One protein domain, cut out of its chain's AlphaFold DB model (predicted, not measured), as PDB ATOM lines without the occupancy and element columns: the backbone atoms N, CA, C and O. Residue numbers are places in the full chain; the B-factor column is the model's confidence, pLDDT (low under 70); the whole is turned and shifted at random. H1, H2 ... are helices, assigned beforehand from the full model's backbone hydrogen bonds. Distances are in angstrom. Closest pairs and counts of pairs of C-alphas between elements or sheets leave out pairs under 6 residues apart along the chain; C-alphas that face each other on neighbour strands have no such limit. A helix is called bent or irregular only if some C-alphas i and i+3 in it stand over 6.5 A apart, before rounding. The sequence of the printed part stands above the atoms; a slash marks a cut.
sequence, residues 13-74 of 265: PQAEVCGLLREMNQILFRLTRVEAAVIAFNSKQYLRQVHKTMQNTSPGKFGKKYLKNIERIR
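AT A GLANCE: This is residues 13 to 74 of the 265 residues of the protein "YqaJ domain-containing protein" of Acyrthosiphon pisum (UniProt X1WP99). One long helix, H2, makes an arm that reaches away from a small, loose head, in which H3 and H4 run side by side in opposite directions at a shallow angle. H2 meets H3 near their ends and makes a corner there, while the short helix H1 sits as a small turn at the other end of the arm; residues 13 to 35, with H1 and residues 20 to 35 of H2, stick out from the body. The printed part has 62 residues with four named helices, in the order H1, H2, H3, H4, and no named strand; its class is all helix, and the helices hold 53 of the residues. The whole is extended, with a radius of gyration of the C-alphas of 16.9 A, and it spans 49 by 21 by 21 A, a length made by the arm.

IN THESE COORDINATES: The longest helix is H2, residues 20 to 42, which measures 33.2 A from its first to its last C-alpha. It begins at Leu 20, with the C-alpha at (181.160, 202.217, 258.544), and ends at Asn 42, with the C-alpha at (201.512, 218.570, 238.016). Before it comes H1, residues 13 to 18, whose six residues cover 8.6 A. After it comes H3, residues 46 to 55, which is 14.0 A long. The last helix is H4, residues 61 to 74, which is 20.2 A long and ends at Arg 74, with the C-alpha at (214.479, 208.709, 239.536). No helix is bent or irregular.

HOW THE PARTS SIT: H2 and H3 only just touch, with 3 pairs of C-alphas within 8 A, and they touch only at the corner by their link. H2 touches H3 with residues 39 to 40 alone, and the closest C-alphas of the two helices are those of Ala 40 and Tyr 46, 5.0 A apart. The lines of H2 and H3 stand at a steep tilt of 65 degrees, and the two run opposite ways. H3 and H4 are close but not clearly touching, with 2 pairs of C-alphas within 8 A. Their closest C-alphas are those of Leu 47 and Leu 67, 7.6 A apart. They run opposite ways at a shallow tilt of 21 degrees, with their centres 13.9 A apart. At the other end of H2, H1 is close but not clearly touching; the closest C-alphas of the two helices are those of Ala 15 and Leu 21, 6.9 A apart. H1 and H2 run the same way at a steep tilt of 59 degrees. H1 is apart from H3 and from H4, and H2 is apart from H4. In H1, H2, H3 and H4 every pair of O i and N i+4 is within hydrogen-bond range.

THE WHOLE: The outline is a rod, and the two C-alphas farthest apart are those of Gln 14 and Arg 72, at 50.0 A. Without residues 13 to 35, which stand free, the body has 39 residues, spans 27 by 26 by 10 A and has a radius of gyration of 10.1 A. The printed part has no cut, and the links H1 to H2, H2 to H3 and H3 to H4, of 1, 3 and 5 residues, are tight. The mean pLDDT of the printed part is 74.8. The model's confidence is low, under 70, at 20 residues, namely residues 13 to 31 and residue 44. H1 has a mean pLDDT of 63 and H2 of 69, against 82 for H3 and 83 for H4.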
ATOM      1  N   PRO A  13     180.497 199.005 269.541       62.59
ATOM      2  CA  PRO A  13     180.385 197.653 268.992       62.59
ATOM      3  C   PRO A  13     179.524 197.599 267.722       62.59
ATOM      4  O   PRO A  13     179.817 196.850 266.797       62.59
ATOM      5  N   GLN A  14     178.479 198.425 267.633       62.50
ATOM      6  CA  GLN A  14     177.594 198.478 266.463       62.50
ATOM      7  C   GLN A  14     178.276 199.175 265.278       62.50
ATOM      8  O   GLN A  14     178.135 198.734 264.140       62.50
ATOM      9  N   ALA A  15     179.070 200.219 265.538       57.00
ATOM     10  CA  ALA A  15     179.894 200.881 264.529       57.00
ATOM     11  C   ALA A  15     181.031 199.979 264.006       57.00
ATOM     12  O   ALA A  15     181.350 200.029 262.815       57.00
ATOM     13  N   GLU A  16     181.613 199.132 264.864       60.25
ATOM     14  CA  GLU A  16     182.583 198.104 264.464       60.25
ATOM     15  C   GLU A  16     181.938 197.009 263.604       60.25
ATOM     16  O   GLU A  16     182.480 196.668 262.551       60.25
ATOM     17  N   VAL A  17     180.755 196.514 263.994       67.62
ATOM     18  CA  VAL A  17     179.997 195.496 263.240       67.62
ATOM     19  C   VAL A  17     179.513 196.029 261.888       67.62
ATOM     20  O   VAL A  17     179.578 195.320 260.887       67.62
ATOM     21  N   CYS A  18     179.077 197.289 261.828       65.81
ATOM     22  CA  CYS A  18     178.602 197.934 260.603       65.81
ATOM     23  C   CYS A  18     179.730 198.216 259.592       65.81
ATOM     24  O   CYS A  18     179.459 198.474 258.422       65.81
ATOM     25  N   GLY A  19     180.998 198.230 260.016       61.59
ATOM     26  CA  GLY A  19     182.131 198.503 259.125       61.59
ATOM     27  C   GLY A  19     182.194 199.937 258.575       61.59
ATOM     28  O   GLY A  19     183.101 200.247 257.802       61.59
ATOM     29  N   LEU A  20     181.306 200.832 259.014       64.56
ATOM     30  CA  LEU A  20     181.160 202.217 258.544       64.56
ATOM     31  C   LEU A  20     182.470 203.014 258.694       64.56
ATOM     32  O   LEU A  20     182.905 203.715 257.781       64.56
ATOM     33  N   LEU A  21     183.188 202.814 259.804       59.50
ATOM     34  CA  LEU A  21     184.522 203.392 260.030       59.50
ATOM     35  C   LEU A  21     185.583 202.848 259.059       59.50
ATOM     36  O   LEU A  21     186.525 203.554 258.695       59.50
ATOM     37  N   ARG A  22     185.451 201.592 258.625       60.53
ATOM     38  CA  ARG A  22     186.346 200.960 257.646       60.53
ATOM     39  C   ARG A  22     186.113 201.534 256.253       60.53
ATOM     40  O   ARG A  22     187.081 201.828 255.556       60.53
ATOM     41  N   GLU A  23     184.854 201.739 255.881       64.88
ATOM     42  CA  GLU A  23     184.461 202.363 254.616       64.88
ATOM     43  C   GLU A  23     184.888 203.831 254.554       64.88
ATOM     44  O   GLU A  23     185.540 204.236 253.591       64.88
ATOM     45  N   MET A  24     184.646 204.607 255.616       63.25
ATOM     46  CA  MET A  24     185.116 205.993 255.711       63.25
ATOM     47  C   MET A  24     186.641 206.084 255.585       63.25
ATOM     48  O   MET A  24     187.145 206.898 254.812       63.25
ATOM     49  N   ASN A  25     187.388 205.207 256.265       59.97
ATOM     50  CA  ASN A  25     188.848 205.157 256.142       59.97
ATOM     51  C   ASN A  25     189.309 204.781 254.724       59.97
ATOM     52  O   ASN A  25     190.281 205.347 254.223       59.97
ATOM     53  N   GLN A  26     188.615 203.864 254.043       65.06
ATOM     54  CA  GLN A  26     188.923 203.520 252.651       65.06
ATOM     55  C   GLN A  26     188.645 204.680 251.688       65.06
ATOM     56  O   GLN A  26     189.446 204.908 250.779       65.06
ATOM     57  N   ILE A  27     187.554 205.422 251.887       67.06
ATOM     58  CA  ILE A  27     187.210 206.603 251.086       67.06
ATOM     59  C   ILE A  27     188.260 207.698 251.293       67.06
ATOM     60  O   ILE A  27     188.835 208.182 250.317       67.06
ATOM     61  N   LEU A  28     188.592 208.018 252.547       60.53
ATOM     62  CA  LEU A  28     189.597 209.031 252.880       60.53
ATOM     63  C   LEU A  28     190.973 208.669 252.300       60.53
ATOM     64  O   LEU A  28     191.659 209.507 251.713       60.53
ATOM     65  N   PHE A  29     191.367 207.396 252.395       66.50
ATOM     66  CA  PHE A  29     192.630 206.906 251.844       66.50
ATOM     67  C   PHE A  29     192.663 206.940 250.309       66.50
ATOM     68  O   PHE A  29     193.703 207.219 249.711       66.50
ATOM     69  N   ARG A  30     191.536 206.671 249.640       66.81
ATOM     70  CA  ARG A  30     191.436 206.793 248.177       66.81
ATOM     71  C   ARG A  30     191.526 208.250 247.735       66.81
ATOM     72  O   ARG A  30     192.313 208.536 246.836       66.81
ATOM     73  N   LEU A  31     190.797 209.156 248.388       68.75
ATOM     74  CA  LEU A  31     190.803 210.588 248.066       68.75
ATOM     75  C   LEU A  31     192.197 211.202 248.247       68.75
ATOM     76  O   LEU A  31     192.760 211.743 247.298       68.75
ATOM     77  N   THR A  32     192.819 210.990 249.407       70.56
ATOM     78  CA  THR A  32     194.182 211.476 249.696       70.56
ATOM     79  C   THR A  32     195.227 210.935 248.719       70.56
ATOM     80  O   THR A  32     196.140 211.655 248.311       70.56
ATOM     81  N   ARG A  33     195.102 209.675 248.279       70.06
ATOM     82  CA  ARG A  33     195.996 209.102 247.259       70.06
ATOM     83  C   ARG A  33     195.810 209.732 245.885       70.06
ATOM     84  O   ARG A  33     196.808 209.938 245.194       70.06
ATOM     85  N   VAL A  34     194.570 209.999 245.483       74.81
ATOM     86  CA  VAL A  34     194.263 210.645 244.200       74.81
ATOM     87  C   VAL A  34     194.797 212.077 244.197       74.81
ATOM     88  O   VAL A  34     195.527 212.444 243.280       74.81
ATOM     89  N   GLU A  35     194.553 212.847 245.256       74.38
ATOM     90  CA  GLU A  35     195.084 214.207 245.409       74.38
ATOM     91  C   GLU A  35     196.619 214.230 245.387       74.38
ATOM     92  O   GLU A  35     197.228 214.997 244.637       74.38
ATOM     93  N   ALA A  36     197.270 213.331 246.133       70.06
ATOM     94  CA  ALA A  36     198.726 213.213 246.127       70.06
ATOM     95  C   ALA A  36     199.283 212.861 244.735       70.06
ATOM     96  O   ALA A  36     200.345 213.360 244.353       70.06
ATOM     97  N   ALA A  37     198.576 212.031 243.961       71.94
ATOM     98  CA  ALA A  37     198.959 211.686 242.594       71.94
ATOM     99  C   ALA A  37     198.816 212.877 241.631       71.94
ATOM    100  O   ALA A  37     199.716 213.110 240.823       71.94
ATOM    101  N   VAL A  38     197.745 213.668 241.755       79.25
ATOM    102  CA  VAL A  38     197.534 214.896 240.968       79.25
ATOM    103  C   VAL A  38     198.638 215.916 241.252       79.25
ATOM    104  O   VAL A  38     199.249 216.453 240.324       79.25
ATOM    105  N   ILE A  39     198.971 216.135 242.529       75.44
ATOM    106  CA  ILE A  39     200.075 217.023 242.920       75.44
ATOM    107  C   ILE A  39     201.404 216.484 242.366       75.44
ATOM    108  O   ILE A  39     202.206 217.264 241.850       75.44
ATOM    109  N   ALA A  40     201.640 215.169 242.416       75.94
ATOM    110  CA  ALA A  40     202.841 214.535 241.868       75.94
ATOM    111  C   ALA A  40     202.996 214.690 240.353       75.94
ATOM    112  O   ALA A  40     204.115 214.891 239.877       75.94
ATOM    113  N   PHE A  41     201.897 214.608 239.605       76.19
ATOM    114  CA  PHE A  41     201.899 214.753 238.153       76.19
ATOM    115  C   PHE A  41     202.138 216.207 237.729       76.19
ATOM    116  O   PHE A  41     202.994 216.477 236.887       76.19
ATOM    117  N   ASN A  42     201.442 217.151 238.369       79.38
ATOM    118  CA  ASN A  42     201.512 218.570 238.016       79.38
ATOM    119  C   ASN A  42     202.787 219.247 238.534       79.38
ATOM    120  O   ASN A  42     203.338 220.136 237.885       79.38
ATOM    121  N   SER A  43     203.295 218.821 239.692       71.31
ATOM    122  CA  SER A  43     204.517 219.369 240.270       71.31
ATOM    123  C   SER A  43     205.662 218.358 240.175       71.31
ATOM    124  O   SER A  43     205.771 217.397 240.937       71.31
ATOM    125  N   LYS A  44     206.607 218.620 239.263       68.81
ATOM    126  CA  LYS A  44     207.843 217.823 239.099       68.81
ATOM    127  C   LYS A  44     208.641 217.660 240.414       68.81
ATOM    128  O   LYS A  44     209.454 216.745 240.527       68.81
ATOM    129  N   GLN A  45     208.382 218.506 241.423       76.56
ATOM    130  CA  GLN A  45     208.935 218.451 242.785       76.56
ATOM    131  C   GLN A  45     207.858 218.402 243.892       76.56
ATOM    132  O   GLN A  45     207.944 219.126 244.886       76.56
ATOM    133  N   TYR A  46     206.856 217.532 243.765       80.56
ATOM    134  CA  TYR A  46     205.735 217.458 244.716       80.56
ATOM    135  C   TYR A  46     206.113 217.318 246.189       80.56
ATOM    136  O   TYR A  46     205.519 217.979 247.027       80.56
ATOM    137  N   LEU A  47     207.148 216.544 246.528       80.75
ATOM    138  CA  LEU A  47     207.597 216.409 247.920       80.75
ATOM    139  C   LEU A  47     208.082 217.741 248.510       80.75
ATOM    140  O   LEU A  47     207.876 218.014 249.689       80.75
ATOM    141  N   ARG A  48     208.712 218.588 247.688       82.25
ATOM    142  CA  ARG A  48     209.131 219.930 248.103       82.25
ATOM    143  C   ARG A  48     207.926 220.854 248.251       82.25
ATOM    144  O   ARG A  48     207.899 221.643 249.190       82.25
ATOM    145  N   GLN A  49     206.962 220.753 247.338       79.19
ATOM    146  CA  GLN A  49     205.744 221.560 247.363       79.19
ATOM    147  C   GLN A  49     204.898 221.234 248.595       79.19
ATOM    148  O   GLN A  49     204.575 222.150 249.341       79.19
ATOM    149  N   VAL A  50     204.663 219.945 248.864       80.75
ATOM    150  CA  VAL A  50     203.940 219.447 250.045       80.75
ATOM    151  C   VAL A  50     204.610 219.911 251.340       80.75
ATOM    152  O   VAL A  50     203.943 220.431 252.229       80.75
ATOM    153  N   HIS A  51     205.939 219.803 251.439       81.25
ATOM    154  CA  HIS A  51     206.672 220.304 252.604       81.25
ATOM    155  C   HIS A  51     206.507 221.819 252.779       81.25
ATOM    156  O   HIS A  51     206.320 222.300 253.895       81.25
ATOM    157  N   LYS A  52     206.582 222.585 251.684       84.62
ATOM    158  CA  LYS A  52     206.455 224.043 251.731       84.62
ATOM    159  C   LYS A  52     205.041 224.478 252.112       84.62
ATOM    160  O   LYS A  52     204.919 225.442 252.850       84.62
ATOM    161  N   THR A  53     204.006 223.770 251.665       82.44
ATOM    162  CA  THR A  53     202.614 224.039 252.059       82.44
ATOM    163  C   THR A  53     202.316 223.627 253.497       82.44
ATOM    164  O   THR A  53     201.577 224.325 254.174       82.44
ATOM    165  N   MET A  54     202.895 222.527 253.991       80.62
ATOM    166  CA  MET A  54     202.648 222.058 255.363       80.62
ATOM    167  C   MET A  54     203.400 222.870 256.420       80.62
ATOM    168  O   MET A  54     202.882 223.087 257.507       80.62
ATOM    169  N   GLN A  55     204.636 223.283 256.125       83.12
ATOM    170  CA  GLN A  55     205.521 223.915 257.113       83.12
ATOM    171  C   GLN A  55     205.804 225.393 256.821       83.12
ATOM    172  O   GLN A  55     206.651 225.980 257.493       83.12
ATOM    173  N   ASN A  56     205.183 225.977 255.785       84.62
ATOM    174  CA  ASN A  56     205.420 227.343 255.280       84.62
ATOM    175  C   ASN A  56     206.903 227.718 255.087       84.62
ATOM    176  O   ASN A  56     207.270 228.884 254.957       84.62
ATOM    177  N   THR A  57     207.778 226.717 255.018       86.25
ATOM    178  CA  THR A  57     209.230 226.860 254.984       86.25
ATOM    179  C   THR A  57     209.828 225.868 253.994       86.25
ATOM    180  O   THR A  57     209.246 224.835 253.644       86.25
ATOM    181  N   SER A  58     211.012 226.197 253.477       82.19
ATOM    182  CA  SER A  58     211.729 225.287 252.582       82.19
ATOM    183  C   SER A  58     212.335 224.118 253.367       82.19
ATOM    184  O   SER A  58     212.818 224.340 254.475       82.19
ATOM    185  N   PRO A  59     212.426 222.908 252.778       84.88
ATOM    186  CA  PRO A  59     213.083 221.774 253.421       84.88
ATOM    187  C   PRO A  59     214.484 222.122 253.935       84.88
ATOM    188  O   PRO A  59     215.283 222.735 253.218       84.88
ATOM    189  N   GLY A  60     214.792 221.701 255.162       83.00
ATOM    190  CA  GLY A  60     216.106 221.887 255.783       83.00
ATOM    191  C   GLY A  60     217.225 221.087 255.097       83.00
ATOM    192  O   GLY A  60     217.015 220.405 254.091       83.00
ATOM    193  N   LYS A  61     218.446 221.133 255.649       83.06
ATOM    194  CA  LYS A  61     219.645 220.475 255.079       83.06
ATOM    195  C   LYS A  61     219.429 218.983 254.782       83.06
ATOM    196  O   LYS A  61     219.768 218.515 253.694       83.06
ATOM    197  N   PHE A  62     218.814 218.255 255.714       78.88
ATOM    198  CA  PHE A  62     218.507 216.830 255.559       78.88
ATOM    199  C   PHE A  62     217.397 216.580 254.534       78.88
ATOM    200  O   PHE A  62     217.563 215.731 253.658       78.88
ATOM    201  N   GLY A  63     216.328 217.384 254.558       81.69
ATOM    202  CA  GLY A  63     215.248 217.317 253.568       81.69
ATOM    203  C   GLY A  63     215.754 217.558 252.143       81.69
ATOM    204  O   GLY A  63     215.460 216.784 251.236       81.69
ATOM    205  N   LYS A  64     216.625 218.555 251.943       84.25
ATOM    206  CA  LYS A  64     217.293 218.807 250.653       84.25
ATOM    207  C   LYS A  64     218.176 217.633 250.213       84.25
ATOM    208  O   LYS A  64     218.164 217.282 249.035       84.25
ATOM    209  N   LYS A  65     218.929 217.006 251.129       84.06
ATOM    210  CA  LYS A  65     219.764 215.824 250.828       84.06
ATOM    211  C   LYS A  65     218.908 214.625 250.407       84.06
ATOM    212  O   LYS A  65     219.245 213.946 249.438       84.06
ATOM    213  N   TYR A  66     217.789 214.403 251.090       83.31
ATOM    214  CA  TYR A  66     216.822 213.358 250.760       83.31
ATOM    215  C   TYR A  66     216.177 213.584 249.384       83.31
ATOM    216  O   TYR A  66     216.198 212.683 248.546       83.31
ATOM    217  N   LEU A  67     215.702 214.804 249.108       84.00
ATOM    218  CA  LEU A  67     215.123 215.174 247.811       84.00
ATOM    219  C   LEU A  67     216.116 214.961 246.660       84.00
ATOM    220  O   LEU A  67     215.769 214.312 245.676       84.00
ATOM    221  N   LYS A  68     217.376 215.392 246.823       85.00
ATOM    222  CA  LYS A  68     218.448 215.133 245.843       85.00
ATOM    223  C   LYS A  68     218.687 213.639 245.617       85.00
ATOM    224  O   LYS A  68     218.925 213.211 244.491       85.00
ATOM    225  N   ASN A  69     218.631 212.824 246.674       84.69
ATOM    226  CA  ASN A  69     218.791 211.379 246.539       84.69
ATOM    227  C   ASN A  69     217.626 210.746 245.762       84.69
ATOM    228  O   ASN A  69     217.859 209.892 244.909       84.69
ATOM    229  N   ILE A  70     216.391 211.194 246.002       82.69
ATOM    230  CA  ILE A  70     215.215 210.757 245.235       82.69
ATOM    231  C   ILE A  70     215.333 211.162 243.767       82.69
ATOM    232  O   ILE A  70     215.110 210.324 242.895       82.69
ATOM    233  N   GLU A  71     215.699 212.412 243.479       82.81
ATOM    234  CA  GLU A  71     215.907 212.892 242.107       82.81
ATOM    235  C   GLU A  71     216.974 212.056 241.391       82.81
ATOM    236  O   GLU A  71     216.754 211.608 240.266       82.81
ATOM    237  N   ARG A  72     218.081 211.738 242.074       85.25
ATOM    238  CA  ARG A  72     219.126 210.840 241.565       85.25
ATOM    239  C   ARG A  72     218.594 209.436 241.266       85.25
ATOM    240  O   ARG A  72     218.889 208.890 240.205       85.25
ATOM    241  N   ILE A  73     217.819 208.842 242.175       82.56
ATOM    242  CA  ILE A  73     217.221 207.511 241.978       82.56
ATOM    243  C   ILE A  73     216.274 207.533 240.774       82.56
ATOM    244  O   ILE A  73     216.382 206.669 239.907       82.56
ATOM    245  N   ARG A  74     215.404 208.544 240.669       80.56
ATOM    246  CA  ARG A  74     214.479 208.709 239.536       80.56
ATOM    247  C   ARG A  74     215.219 208.885 238.217       80.56
ATOM    248  O   ARG A  74     214.900 208.188 237.262       80.56
TER     249      ARG A  74